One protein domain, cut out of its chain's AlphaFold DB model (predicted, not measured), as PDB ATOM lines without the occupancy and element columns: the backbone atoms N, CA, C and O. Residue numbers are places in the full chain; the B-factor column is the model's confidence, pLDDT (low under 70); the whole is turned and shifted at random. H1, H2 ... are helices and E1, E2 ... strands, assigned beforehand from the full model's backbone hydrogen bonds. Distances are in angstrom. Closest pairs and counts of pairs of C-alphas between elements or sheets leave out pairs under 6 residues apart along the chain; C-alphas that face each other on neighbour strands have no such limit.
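AT A GLANCE: This is residues 29 to 114 of the 508 residues of an uncharacterized protein of Paramuricea clavata (UniProt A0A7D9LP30). A loose, elongated model has a short ladder of two strands, E1 and E2, in its middle, with H1 near E1 and H4 following E2 at once. H3 makes one end, H2 sits toward the other end beside the first turn of H4, the small hairpin of E3 and E4 packs on the later residues of H4, and the loop 96 to 101 sticks out. The printed part has 86 residues, with four named helices and four named strands in the order H1, H2, E1, H3, E2, H4, E3, E4; the two sheets, E1 - E2 and E3 - E4, are antiparallel, and the class is mixed, helices and strands. The radius of gyration of the C-alphas is 14.9 A, and the C-alphas span 41 by 26 by 24 A.

HOW THE PARTS SIT: H1, residues 38 to 46, and H2, residues 49 to 52, are close but not clearly touching, with the closest C-alphas, Phe 44 and Lys 52, 6.9 A apart. E1, residues 58 to 60, comes nearest to H1 at the C-alphas of Tyr 59 and His 40, 7.5 A apart. E1 and E2, residues 82 to 84, are antiparallel neighbours at 156 degrees, with N 59 and O 83 at 2.9 A and N 83 and O 59 at 2.8 A, within hydrogen-bond range. H3, residues 66 to 75, lies between them along the chain and touches no helix. H4, residues 85 to 93, only just touches H2, with 3 pairs of C-alphas within 8 A, the closest being Lys 52 and Phe 86 at 6.1 A. H1 and H4 are close but not clearly touching, with the closest C-alphas, Phe 44 and Tyr 85, 7.3 A apart, and run the same way at a steep tilt of 49 degrees. E3, residues 104 to 106, and E4, residues 111 to 113, form an antiparallel hairpin at 176 degrees, with N 105 and O 112 at 2.8 A. The closest C-alphas of H4 and E3, Leu 92 and Ala 104, are 5.0 A apart. In H1, H3 and H4 every O i to N i+4 pair is within hydrogen-bond range; H2 is too short for such a pair.

IN THESE COORDINATES: H1 begins at C-alpha 38 (-37.809, 40.600, 16.963) and is 12.3 A long; H2 measures 5.1 A and E1 6.9 A. H3 is 14.0 A long, from C-alpha 66 (-45.761, 36.722, 1.219). E2 measures 7.1 A, H4 11.9 A and E3 6.6 A. E4, 6.4 A long, ends at C-alpha 113 (-58.097, 49.560, 22.480).

THE WHOLE: The two C-alphas farthest apart, those of Thr 29 and Gly 98, are 43.4 A apart. The printed part has no cut and no long link. The mean pLDDT of the printed part is 70.8; 34 residues are under 70, among them 94 to 114.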
ATOM      1  N   THR A  29     -41.619  30.163   9.767       53.47
ATOM      2  CA  THR A  29     -40.564  30.588   8.817       53.47
ATOM      3  C   THR A  29     -40.522  32.105   8.666       53.47
ATOM      4  O   THR A  29     -41.556  32.722   8.427       53.47
ATOM      5  N   ASN A  30     -39.322  32.697   8.717       59.28
ATOM      6  CA  ASN A  30     -39.093  34.152   8.649       59.28
ATOM      7  C   ASN A  30     -39.759  34.849   7.443       59.28
ATOM      8  O   ASN A  30     -40.135  36.012   7.536       59.28
ATOM      9  N   SER A  31     -39.949  34.143   6.322       60.09
ATOM     10  CA  SER A  31     -40.634  34.645   5.117       60.09
ATOM     11  C   SER A  31     -42.151  34.843   5.270       60.09
ATOM     12  O   SER A  31     -42.789  35.388   4.370       60.09
ATOM     13  N   LEU A  32     -42.728  34.384   6.385       62.47
ATOM     14  CA  LEU A  32     -44.147  34.523   6.730       62.47
ATOM     15  C   LEU A  32     -44.378  35.509   7.882       62.47
ATOM     16  O   LEU A  32     -45.523  35.791   8.219       62.47
ATOM     17  N   HIS A  33     -43.321  36.040   8.504       71.44
ATOM     18  CA  HIS A  33     -43.480  37.046   9.551       71.44
ATOM     19  C   HIS A  33     -43.935  38.374   8.941       71.44
ATOM     20  O   HIS A  33     -43.358  38.840   7.959       71.44
ATOM     21  N   ILE A  34     -44.970  38.977   9.532       73.81
ATOM     22  CA  ILE A  34     -45.498  40.288   9.121       73.81
ATOM     23  C   ILE A  34     -44.527  41.406   9.511       73.81
ATOM     24  O   ILE A  34     -44.414  42.382   8.784       73.81
ATOM     25  N   PHE A  35     -43.787  41.237  10.606       80.38
ATOM     26  CA  PHE A  35     -42.778  42.175  11.092       80.38
ATOM     27  C   PHE A  35     -41.428  41.466  11.231       80.38
ATOM     28  O   PHE A  35     -41.374  40.280  11.558       80.38
ATOM     29  N   ASN A  36     -40.337  42.183  10.960       79.94
ATOM     30  CA  ASN A  36     -38.972  41.710  11.205       79.94
ATOM     31  C   ASN A  36     -38.320  42.545  12.315       79.94
ATOM     32  O   ASN A  36     -37.296  43.195  12.119       79.94
ATOM     33  N   ASP A  37     -38.980  42.583  13.465       82.94
ATOM     34  CA  ASP A  37     -38.712  43.500  14.569       82.94
ATOM     35  C   ASP A  37     -38.289  42.767  15.852       82.94
ATOM     36  O   ASP A  37     -38.146  43.387  16.899       82.94
ATOM     37  N   GLU A  38     -38.040  41.454  15.789       80.19
ATOM     38  CA  GLU A  38     -37.809  40.600  16.963       80.19
ATOM     39  C   GLU A  38     -36.710  41.138  17.900       80.19
ATOM     40  O   GLU A  38     -36.837  41.066  19.124       80.19
ATOM     41  N   LEU A  39     -35.638  41.705  17.337       81.75
ATOM     42  CA  LEU A  39     -34.560  42.317  18.116       81.75
ATOM     43  C   LEU A  39     -35.015  43.609  18.809       81.75
ATOM     44  O   LEU A  39     -34.725  43.797  19.992       81.75
ATOM     45  N   HIS A  40     -35.736  44.482  18.101       85.19
ATOM     46  CA  HIS A  40     -36.269  45.724  18.665       85.19
ATOM     47  C   HIS A  40     -37.333  45.426  19.725       85.19
ATOM     48  O   HIS A  40     -37.264  45.987  20.814       85.19
ATOM     49  N   LEU A  41     -38.222  44.462  19.479       80.69
ATOM     50  CA  LEU A  41     -39.226  44.012  20.436       80.69
ATOM     51  C   LEU A  41     -38.581  43.449  21.707       80.69
ATOM     52  O   LEU A  41     -38.955  43.839  22.811       80.69
ATOM     53  N   LYS A  42     -37.582  42.563  21.590       81.00
ATOM     54  CA  LYS A  42     -36.851  42.038  22.760       81.00
ATOM     55  C   LYS A  42     -36.162  43.152  23.544       81.00
ATOM     56  O   LYS A  42     -36.192  43.138  24.773       81.00
ATOM     57  N   THR A  43     -35.577  44.115  22.835       87.06
ATOM     58  CA  THR A  43     -34.920  45.279  23.440       87.06
ATOM     59  C   THR A  43     -35.936  46.129  24.201       87.06
ATOM     60  O   THR A  43     -35.755  46.373  25.391       87.06
ATOM     61  N   PHE A  44     -37.057  46.473  23.571       86.56
ATOM     62  CA  PHE A  44     -38.146  47.222  24.190       86.56
ATOM     63  C   PHE A  44     -38.717  46.523  25.434       86.56
ATOM     64  O   PHE A  44     -38.903  47.140  26.482       86.56
ATOM     65  N   LEU A  45     -38.955  45.210  25.359       81.38
ATOM     66  CA  LEU A  45     -39.479  44.430  26.484       81.38
ATOM     67  C   LEU A  45     -38.511  44.368  27.676       81.38
ATOM     68  O   LEU A  45     -38.964  44.165  28.802       81.38
ATOM     69  N   SER A  46     -37.209  44.555  27.441       86.75
ATOM     70  CA  SER A  46     -36.186  44.583  28.491       86.75
ATOM     71  C   SER A  46     -36.073  45.926  29.227       86.75
ATOM     72  O   SER A  46     -35.448  45.982  30.285       86.75
ATOM     73  N   TYR A  47     -36.672  46.998  28.698       88.81
ATOM     74  CA  TYR A  47     -36.635  48.328  29.307       88.81
ATOM     75  C   TYR A  47     -37.441  48.408  30.611       88.81
ATOM     76  O   TYR A  47     -38.435  47.700  30.802       88.81
ATOM     77  N   SER A  48     -37.018  49.302  31.513       87.31
ATOM     78  CA  SER A  48     -37.828  49.708  32.667       87.31
ATOM     79  C   SER A  48     -39.059  50.497  32.210       87.31
ATOM     80  O   SER A  48     -39.087  51.013  31.093       87.31
ATOM     81  N   GLU A  49     -40.081  50.623  33.061       83.38
ATOM     82  CA  GLU A  49     -41.302  51.364  32.699       83.38
ATOM     83  C   GLU A  49     -41.002  52.835  32.347       83.38
ATOM     84  O   GLU A  49     -41.549  53.335  31.371       83.38
ATOM     85  N   GLU A  50     -40.060  53.483  33.046       81.81
ATOM     86  CA  GLU A  50     -39.589  54.844  32.724       81.81
ATOM     87  C   GLU A  50     -38.914  54.915  31.343       81.81
ATOM     88  O   GLU A  50     -39.150  55.842  30.578       81.81
ATOM     89  N   MET A  51     -38.107  53.912  30.982       82.50
ATOM     90  CA  MET A  51     -37.427  53.862  29.681       82.50
ATOM     91  C   MET A  51     -38.382  53.548  28.524       82.50
ATOM     92  O   MET A  51     -38.135  53.955  27.389       82.50
ATOM     93  N   LYS A  52     -39.482  52.836  28.789       85.88
ATOM     94  CA  LYS A  52     -40.537  52.601  27.793       85.88
ATOM     95  C   LYS A  52     -41.306  53.879  27.466       85.88
ATOM     96  O   LYS A  52     -41.736  54.019  26.327       85.88
ATOM     97  N   GLU A  53     -41.429  54.809  28.416       81.06
ATOM     98  CA  GLU A  53     -42.072  56.124  28.232       81.06
ATOM     99  C   GLU A  53     -41.232  57.130  27.428       81.06
ATOM    100  O   GLU A  53     -41.717  58.206  27.095       81.06
ATOM    101  N   THR A  54     -39.990  56.793  27.083       83.25
ATOM    102  CA  THR A  54     -39.120  57.628  26.239       83.25
ATOM    103  C   THR A  54     -38.496  56.823  25.099       83.25
ATOM    104  O   THR A  54     -37.408  57.149  24.627       83.25
ATOM    105  N   CYS A  55     -39.118  55.710  24.704       86.19
ATOM    106  CA  CYS A  55     -38.545  54.812  23.712       86.19
ATOM    107  C   CYS A  55     -38.751  55.329  22.281       86.19
ATOM    108  O   CYS A  55     -39.873  55.556  21.848       86.19
ATOM    109  N   GLU A  56     -37.667  55.430  21.514       90.44
ATOM    110  CA  GLU A  56     -37.697  55.867  20.109       90.44
ATOM    111  C   GLU A  56     -37.688  54.700  19.107       90.44
ATOM    112  O   GLU A  56     -37.616  54.916  17.899       90.44
ATOM    113  N   LEU A  57     -37.735  53.447  19.578       91.31
ATOM    114  CA  LEU A  57     -37.716  52.288  18.688       91.31
ATOM    115  C   LEU A  57     -38.989  52.257  17.831       91.31
ATOM    116  O   LEU A  57     -40.111  52.322  18.341       91.31
ATOM    117  N   THR A  58     -38.798  52.068  16.529       90.25
ATOM    118  CA  THR A  58     -39.870  51.816  15.568       90.25
ATOM    119  C   THR A  58     -39.775  50.403  15.007       90.25
ATOM    120  O   THR A  58     -38.746  49.713  15.102       90.25
ATOM    121  N   TYR A  59     -40.884  49.953  14.439       87.19
ATOM    122  CA  TYR A  59     -40.977  48.717  13.687       87.19
ATOM    123  C   TYR A  59     -41.760  48.969  12.404       87.19
ATOM    124  O   TYR A  59     -42.650  49.812  12.345       87.19
ATOM    125  N   LYS A  60     -41.427  48.218  11.361       87.94
ATOM    126  CA  LYS A  60     -42.109  48.297  10.073       87.94
ATOM    127  C   LYS A  60     -42.436  46.913   9.560       87.94
ATOM    128  O   LYS A  60     -41.794  45.925   9.941       87.94
ATOM    129  N   VAL A  61     -43.442  46.846   8.702       83.56
ATOM    130  CA  VAL A  61     -43.820  45.591   8.062       83.56
ATOM    131  C   VAL A  61     -42.673  45.024   7.221       83.56
ATOM    132  O   VAL A  61     -41.855  45.739   6.642       83.56
ATOM    133  N   ASN A  62     -42.591  43.701   7.188       83.56
ATOM    134  CA  ASN A  62     -41.641  42.959   6.383       83.56
ATOM    135  C   ASN A  62     -42.131  42.938   4.931       83.56
ATOM    136  O   ASN A  62     -42.953  42.103   4.559       83.56
ATOM    137  N   GLU A  63     -41.589  43.836   4.113       79.44
ATOM    138  CA  GLU A  63     -41.916  44.008   2.686       79.44
ATOM    139  C   GLU A  63     -41.740  42.715   1.855       79.44
ATOM    140  O   GLU A  63     -42.346  42.542   0.797       79.44
ATOM    141  N   VAL A  64     -40.929  41.769   2.341       77.75
ATOM    142  CA  VAL A  64     -40.664  40.477   1.681       77.75
ATOM    143  C   VAL A  64     -41.672  39.395   2.105       77.75
ATOM    144  O   VAL A  64     -41.677  38.290   1.561       77.75
ATOM    145  N   SER A  65     -42.553  39.688   3.066       78.62
ATOM    146  CA  SER A  65     -43.541  38.741   3.576       78.62
ATOM    147  C   SER A  65     -44.618  38.448   2.537       78.62
ATOM    148  O   SER A  65     -45.433  39.301   2.187       78.62
ATOM    149  N   SER A  66     -44.663  37.199   2.075       75.00
ATOM    150  CA  SER A  66     -45.761  36.722   1.219       75.00
ATOM    151  C   SER A  66     -47.118  36.809   1.925       75.00
ATOM    152  O   SER A  66     -48.115  37.143   1.294       75.00
ATOM    153  N   MET A  67     -47.138  36.628   3.251       75.88
ATOM    154  CA  MET A  67     -48.343  36.771   4.067       75.88
ATOM    155  C   MET A  67     -48.849  38.218   4.090       75.88
ATOM    156  O   MET A  67     -50.052  38.426   4.030       75.88
ATOM    157  N   LEU A  68     -47.965  39.223   4.134       75.25
ATOM    158  CA  LEU A  68     -48.377  40.634   4.093       75.25
ATOM    159  C   LEU A  68     -49.125  40.975   2.797       75.25
ATOM    160  O   LEU A  68     -50.126  41.679   2.857       75.25
ATOM    161  N   LYS A  69     -48.682  40.430   1.658       75.50
ATOM    162  CA  LYS A  69     -49.341  40.622   0.354       75.50
ATOM    163  C   LYS A  69     -50.728  39.985   0.305       75.50
ATOM    164  O   LYS A  69     -51.667  40.569  -0.216       75.50
ATOM    165  N   ASP A  70     -50.887  38.803   0.892       67.62
ATOM    166  CA  ASP A  70     -52.209  38.178   0.981       67.62
ATOM    167  C   ASP A  70     -53.129  38.965   1.932       67.62
ATOM    168  O   ASP A  70     -54.315  39.151   1.659       67.62
ATOM    169  N   LEU A  71     -52.586  39.491   3.033       68.06
ATOM    170  CA  LEU A  71     -53.327  40.319   3.987       68.06
ATOM    171  C   LEU A  71     -53.724  41.684   3.412       68.06
ATOM    172  O   LEU A  71     -54.800  42.185   3.745       68.06
ATOM    173  N   SER A  72     -52.895  42.291   2.563       70.81
ATOM    174  CA  SER A  72     -53.238  43.539   1.881       70.81
ATOM    175  C   SER A  72     -54.367  43.327   0.876       70.81
ATOM    176  O   SER A  72     -55.316  44.101   0.859       70.81
ATOM    177  N   VAL A  73     -54.349  42.224   0.124       64.44
ATOM    178  CA  VAL A  73     -55.412  41.898  -0.839       64.44
ATOM    179  C   VAL A  73     -56.728  41.542  -0.142       64.44
ATOM    180  O   VAL A  73     -57.780  42.043  -0.530       64.44
ATOM    181  N   ILE A  74     -56.693  40.690   0.889       54.97
ATOM    182  CA  ILE A  74     -57.913  40.158   1.523       54.97
ATOM    183  C   ILE A  74     -58.487  41.138   2.558       54.97
ATOM    184  O   ILE A  74     -59.704  41.256   2.699       54.97
ATOM    185  N   TRP A  75     -57.632  41.824   3.321       47.94
ATOM    186  CA  TRP A  75     -58.041  42.660   4.460       47.94
ATOM    187  C   TRP A  75     -57.599  44.123   4.351       47.94
ATOM    188  O   TRP A  75     -57.744  44.859   5.329       47.94
ATOM    189  N   ASN A  76     -57.096  44.560   3.190       60.06
ATOM    190  CA  ASN A  76     -56.658  45.938   2.938       60.06
ATOM    191  C   ASN A  76     -55.639  46.453   3.975       60.06
ATOM    192  O   ASN A  76     -55.669  47.608   4.400       60.06
ATOM    193  N   VAL A  77     -54.758  45.560   4.437       67.12
ATOM    194  CA  VAL A  77     -53.655  45.901   5.343       67.12
ATOM    195  C   VAL A  77     -52.646  46.796   4.617       67.12
ATOM    196  O   VAL A  77     -52.246  46.505   3.493       67.12
ATOM    197  N   ASN A  78     -52.213  47.877   5.273       75.50
ATOM    198  CA  ASN A  78     -51.227  48.807   4.721       75.50
ATOM    199  C   ASN A  78     -49.837  48.149   4.623       75.50
ATOM    200  O   ASN A  78     -49.194  47.886   5.639       75.50
ATOM    201  N   GLU A  79     -49.359  47.944   3.395       79.81
ATOM    202  CA  GLU A  79     -48.035  47.373   3.098       79.81
ATOM    203  C   GLU A  79     -46.863  48.301   3.443       79.81
ATOM    204  O   GLU A  79     -45.722  47.855   3.475       79.81
ATOM    205  N   ASN A  80     -47.134  49.574   3.736       83.38
ATOM    206  CA  ASN A  80     -46.143  50.559   4.167       83.38
ATOM    207  C   ASN A  80     -46.322  50.932   5.643       83.38
ATOM    208  O   ASN A  80     -45.987  52.043   6.052       83.38
ATOM    209  N   PHE A  81     -46.940  50.056   6.439       82.94
ATOM    210  CA  PHE A  81     -47.174  50.344   7.846       82.94
ATOM    211  C   PHE A  81     -45.854  50.416   8.628       82.94
ATOM    212  O   PHE A  81     -45.055  49.473   8.639       82.94
ATOM    213  N   GLU A  82     -45.684  51.529   9.331       86.62
ATOM    214  CA  GLU A  82     -44.651  51.762  10.331       86.62
ATOM    215  C   GLU A  82     -45.337  52.113  11.654       86.62
ATOM    216  O   GLU A  82     -46.323  52.853  11.674       86.62
ATOM    217  N   GLY A  83     -44.839  51.539  12.743       84.38
ATOM    218  CA  GLY A  83     -45.336  51.740  14.095       84.38
ATOM    219  C   GLY A  83     -44.205  52.079  15.059       84.38
ATOM    220  O   GLY A  83     -43.024  51.849  14.784       84.38
ATOM    221  N   ASN A  84     -44.573  52.626  16.211       88.19
ATOM    222  CA  ASN A  84     -43.649  53.038  17.258       88.19
ATOM    223  C   ASN A  84     -43.999  52.329  18.577       88.19
ATOM    224  O   ASN A  84     -45.152  52.334  19.010       88.19
ATOM    225  N   TYR A  85     -43.002  51.727  19.239       84.38
ATOM    226  CA  TYR A  85     -43.248  50.948  20.460       84.38
ATOM    227  C   TYR A  85     -43.698  51.801  21.650       84.38
ATOM    228  O   TYR A  85     -44.447  51.308  22.495       84.38
ATOM    229  N   PHE A  86     -43.256  53.057  21.743       84.44
ATOM    230  CA  PHE A  86     -43.704  53.983  22.779       84.44
ATOM    231  C   PHE A  86     -45.172  54.369  22.583       84.44
ATOM    232  O   PHE A  86     -45.940  54.288  23.540       84.44
ATOM    233  N   GLU A  87     -45.587  54.710  21.361       79.00
ATOM    234  CA  GLU A  87     -46.988  55.039  21.060       79.00
ATOM    235  C   GLU A  87     -47.918  53.854  21.354       79.00
ATOM    236  O   GLU A  87     -48.968  54.019  21.988       79.00
ATOM    237  N   ASP A  88     -47.503  52.640  20.983       77.69
ATOM    238  CA  ASP A  88     -48.226  51.413  21.319       77.69
ATOM    239  C   ASP A  88     -48.277  51.188  22.832       77.69
ATOM    240  O   ASP A  88     -49.326  50.870  23.393       77.69
ATOM    241  N   TYR A  89     -47.163  51.381  23.534       80.25
ATOM    242  CA  TYR A  89     -47.091  51.225  24.983       80.25
ATOM    243  C   TYR A  89     -47.967  52.233  25.729       80.25
ATOM    244  O   TYR A  89     -48.707  51.830  26.630       80.25
ATOM    245  N   GLN A  90     -47.953  53.507  25.332       74.94
ATOM    246  CA  GLN A  90     -48.844  54.532  25.873       74.94
ATOM    247  C   GLN A  90     -50.306  54.186  25.614       74.94
ATOM    248  O   GLN A  90     -51.115  54.205  26.546       74.94
ATOM    249  N   SER A  91     -50.630  53.791  24.379       69.94
ATOM    250  CA  SER A  91     -51.974  53.352  23.999       69.94
ATOM    251  C   SER A  91     -52.440  52.185  24.864       69.94
ATOM    252  O   SER A  91     -53.587  52.148  25.294       69.94
ATOM    253  N   LEU A  92     -51.541  51.252  25.182       67.38
ATOM    254  CA  LEU A  92     -51.832  50.057  25.965       67.38
ATOM    255  C   LEU A  92     -51.866  50.268  27.490       67.38
ATOM    256  O   LEU A  92     -52.463  49.443  28.200       67.38
ATOM    257  N   ASN A  93     -51.192  51.296  28.012       70.69
ATOM    258  CA  ASN A  93     -51.085  51.592  29.447       70.69
ATOM    259  C   ASN A  93     -51.907  52.802  29.901       70.69
ATOM    260  O   ASN A  93     -52.114  52.956  31.105       70.69
ATOM    261  N   ASN A  94     -52.470  53.584  28.978       63.41
ATOM    262  CA  ASN A  94     -53.282  54.772  29.277       63.41
ATOM    263  C   ASN A  94     -52.517  55.811  30.105       63.41
ATOM    264  O   ASN A  94     -53.107  56.525  30.909       63.41
ATOM    265  N   SER A  95     -51.199  55.895  29.931       55.28
ATOM    266  CA  SER A  95     -50.344  56.848  30.644       55.28
ATOM    267  C   SER A  95     -50.435  58.273  30.083       55.28
ATOM    268  O   SER A  95     -49.539  59.081  30.303       55.28
ATOM    269  N   VAL A  96     -51.519  58.612  29.375       54.16
ATOM    270  CA  VAL A  96     -51.754  59.974  28.888       54.16
ATOM    271  C   VAL A  96     -52.143  60.854  30.084       54.16
ATOM    272  O   VAL A  96     -53.174  60.603  30.717       54.16
ATOM    273  N   PRO A  97     -51.354  61.890  30.420       46.31
ATOM    274  CA  PRO A  97     -51.661  62.763  31.546       46.31
ATOM    275  C   PRO A  97     -53.014  63.464  31.353       46.31
ATOM    276  O   PRO A  97     -53.233  64.125  30.341       46.31
ATOM    277  N   GLY A  98     -53.910  63.347  32.339       51.34
ATOM    278  CA  GLY A  98     -55.206  64.040  32.350       51.34
ATOM    279  C   GLY A  98     -56.424  63.206  31.933       51.34
ATOM    280  O   GLY A  98     -57.520  63.758  31.864       51.34
ATOM    281  N   ILE A  99     -56.267  61.900  31.693       49.03
ATOM    282  CA  ILE A  99     -57.374  60.994  31.351       49.03
ATOM    283  C   ILE A  99     -57.618  60.011  32.503       49.03
ATOM    284  O   ILE A  99     -56.805  59.133  32.764       49.03
ATOM    285  N   ASP A 100     -58.765  60.143  33.177       47.88
ATOM    286  CA  ASP A 100     -59.147  59.323  34.345       47.88
ATOM    287  C   ASP A 100     -59.753  57.950  33.983       47.88
ATOM    288  O   ASP A 100     -60.140  57.178  34.865       47.88
ATOM    289  N   TYR A 101     -59.854  57.614  32.693       48.16
ATOM    290  CA  TYR A 101     -60.383  56.330  32.242       48.16
ATOM    291  C   TYR A 101     -59.384  55.570  31.369       48.16
ATOM    292  O   TYR A 101     -58.727  56.106  30.484       48.16
ATOM    293  N   ARG A 102     -59.287  54.269  31.638       50.41
ATOM    294  CA  ARG A 102     -58.513  53.312  30.844       50.41
ATOM    295  C   ARG A 102     -59.061  53.298  29.412       50.41
ATOM    296  O   ARG A 102     -60.272  53.291  29.248       50.41
ATOM    297  N   THR A 103     -58.200  53.296  28.405       53.84
ATOM    298  CA  THR A 103     -58.525  53.206  26.975       53.84
ATOM    299  C   THR A 103     -58.049  51.894  26.355       53.84
ATOM    300  O   THR A 103     -58.544  51.512  25.312       53.84
ATOM    301  N   ALA A 104     -57.180  51.120  26.996       55.34
ATOM    302  CA  ALA A 104     -56.792  49.794  26.536       55.34
ATOM    303  C   ALA A 104     -56.925  48.735  27.624       55.34
ATOM    304  O   ALA A 104     -56.390  48.846  28.732       55.34
ATOM    305  N   TRP A 105     -57.599  47.645  27.277       51.16
ATOM    306  CA  TRP A 105     -57.774  46.468  28.112       51.16
ATOM    307  C   TRP A 105     -57.071  45.293  27.472       51.16
ATOM    308  O   TRP A 105     -57.395  44.888  26.363       51.16
ATOM    309  N   ARG A 106     -56.119  44.743  28.213       49.03
ATOM    310  CA  ARG A 106     -55.414  43.523  27.856       49.03
ATOM    311  C   ARG A 106     -55.891  42.423  28.785       49.03
ATOM    312  O   ARG A 106     -55.765  42.557  30.003       49.03
ATOM    313  N   ASP A 107     -56.436  41.360  28.215       42.16
ATOM    314  CA  ASP A 107     -56.526  40.067  28.876       42.16
ATOM    315  C   ASP A 107     -55.630  39.046  28.154       42.16
ATOM    316  O   ASP A 107     -54.869  39.385  27.248       42.16
ATOM    317  N   LYS A 108     -55.660  37.784  28.590       34.72
ATOM    318  CA  LYS A 108     -54.812  36.717  28.033       34.72
ATOM    319  C   LYS A 108     -55.121  36.388  26.556       34.72
ATOM    320  O   LYS A 108     -54.329  35.698  25.920       34.72
ATOM    321  N   TYR A 109     -56.257  36.833  26.025       33.84
ATOM    322  CA  TYR A 109     -56.815  36.430  24.732       33.84
ATOM    323  C   TYR A 109     -57.194  37.609  23.822       33.84
ATOM    324  O   TYR A 109     -57.310  37.417  22.611       33.84
ATOM    325  N   ILE A 110     -57.433  38.796  24.381       40.88
ATOM    326  CA  ILE A 110     -57.895  39.987  23.668       40.88
ATOM    327  C   ILE A 110     -57.186  41.223  24.223       40.88
ATOM    328  O   ILE A 110     -57.127  41.456  25.431       40.88
ATOM    329  N   THR A 111     -56.719  42.053  23.298       44.88
ATOM    330  CA  THR A 111     -56.373  43.446  23.554       44.88
ATOM    331  C   THR A 111     -57.443  44.299  22.887       44.88
ATOM    332  O   THR A 111     -57.566  44.268  21.668       44.88
ATOM    333  N   ALA A 112     -58.244  45.009  23.677       51.50
ATOM    334  CA  ALA A 112     -59.241  45.954  23.189       51.50
ATOM    335  C   ALA A 112     -58.741  47.372  23.461       51.50
ATOM    336  O   ALA A 112     -58.499  47.712  24.621       51.50
ATOM    337  N   ILE A 113     -58.576  48.174  22.411       52.72
ATOM    338  CA  ILE A 113     -58.097  49.560  22.480       52.72
ATOM    339  C   ILE A 113     -59.246  50.481  22.060       52.72
ATOM    340  O   ILE A 113     -59.963  50.205  21.107       52.72
ATOM    341  N   TYR A 114     -59.431  51.551  22.814       51.78
ATOM    342  CA  TYR A 114     -60.511  52.520  22.752       51.78
ATOM    343  C   TYR A 114     -59.883  53.895  22.521       51.78
ATOM    344  O   TYR A 114     -58.759  54.149  22.955       51.78
TER     345      TYR A 114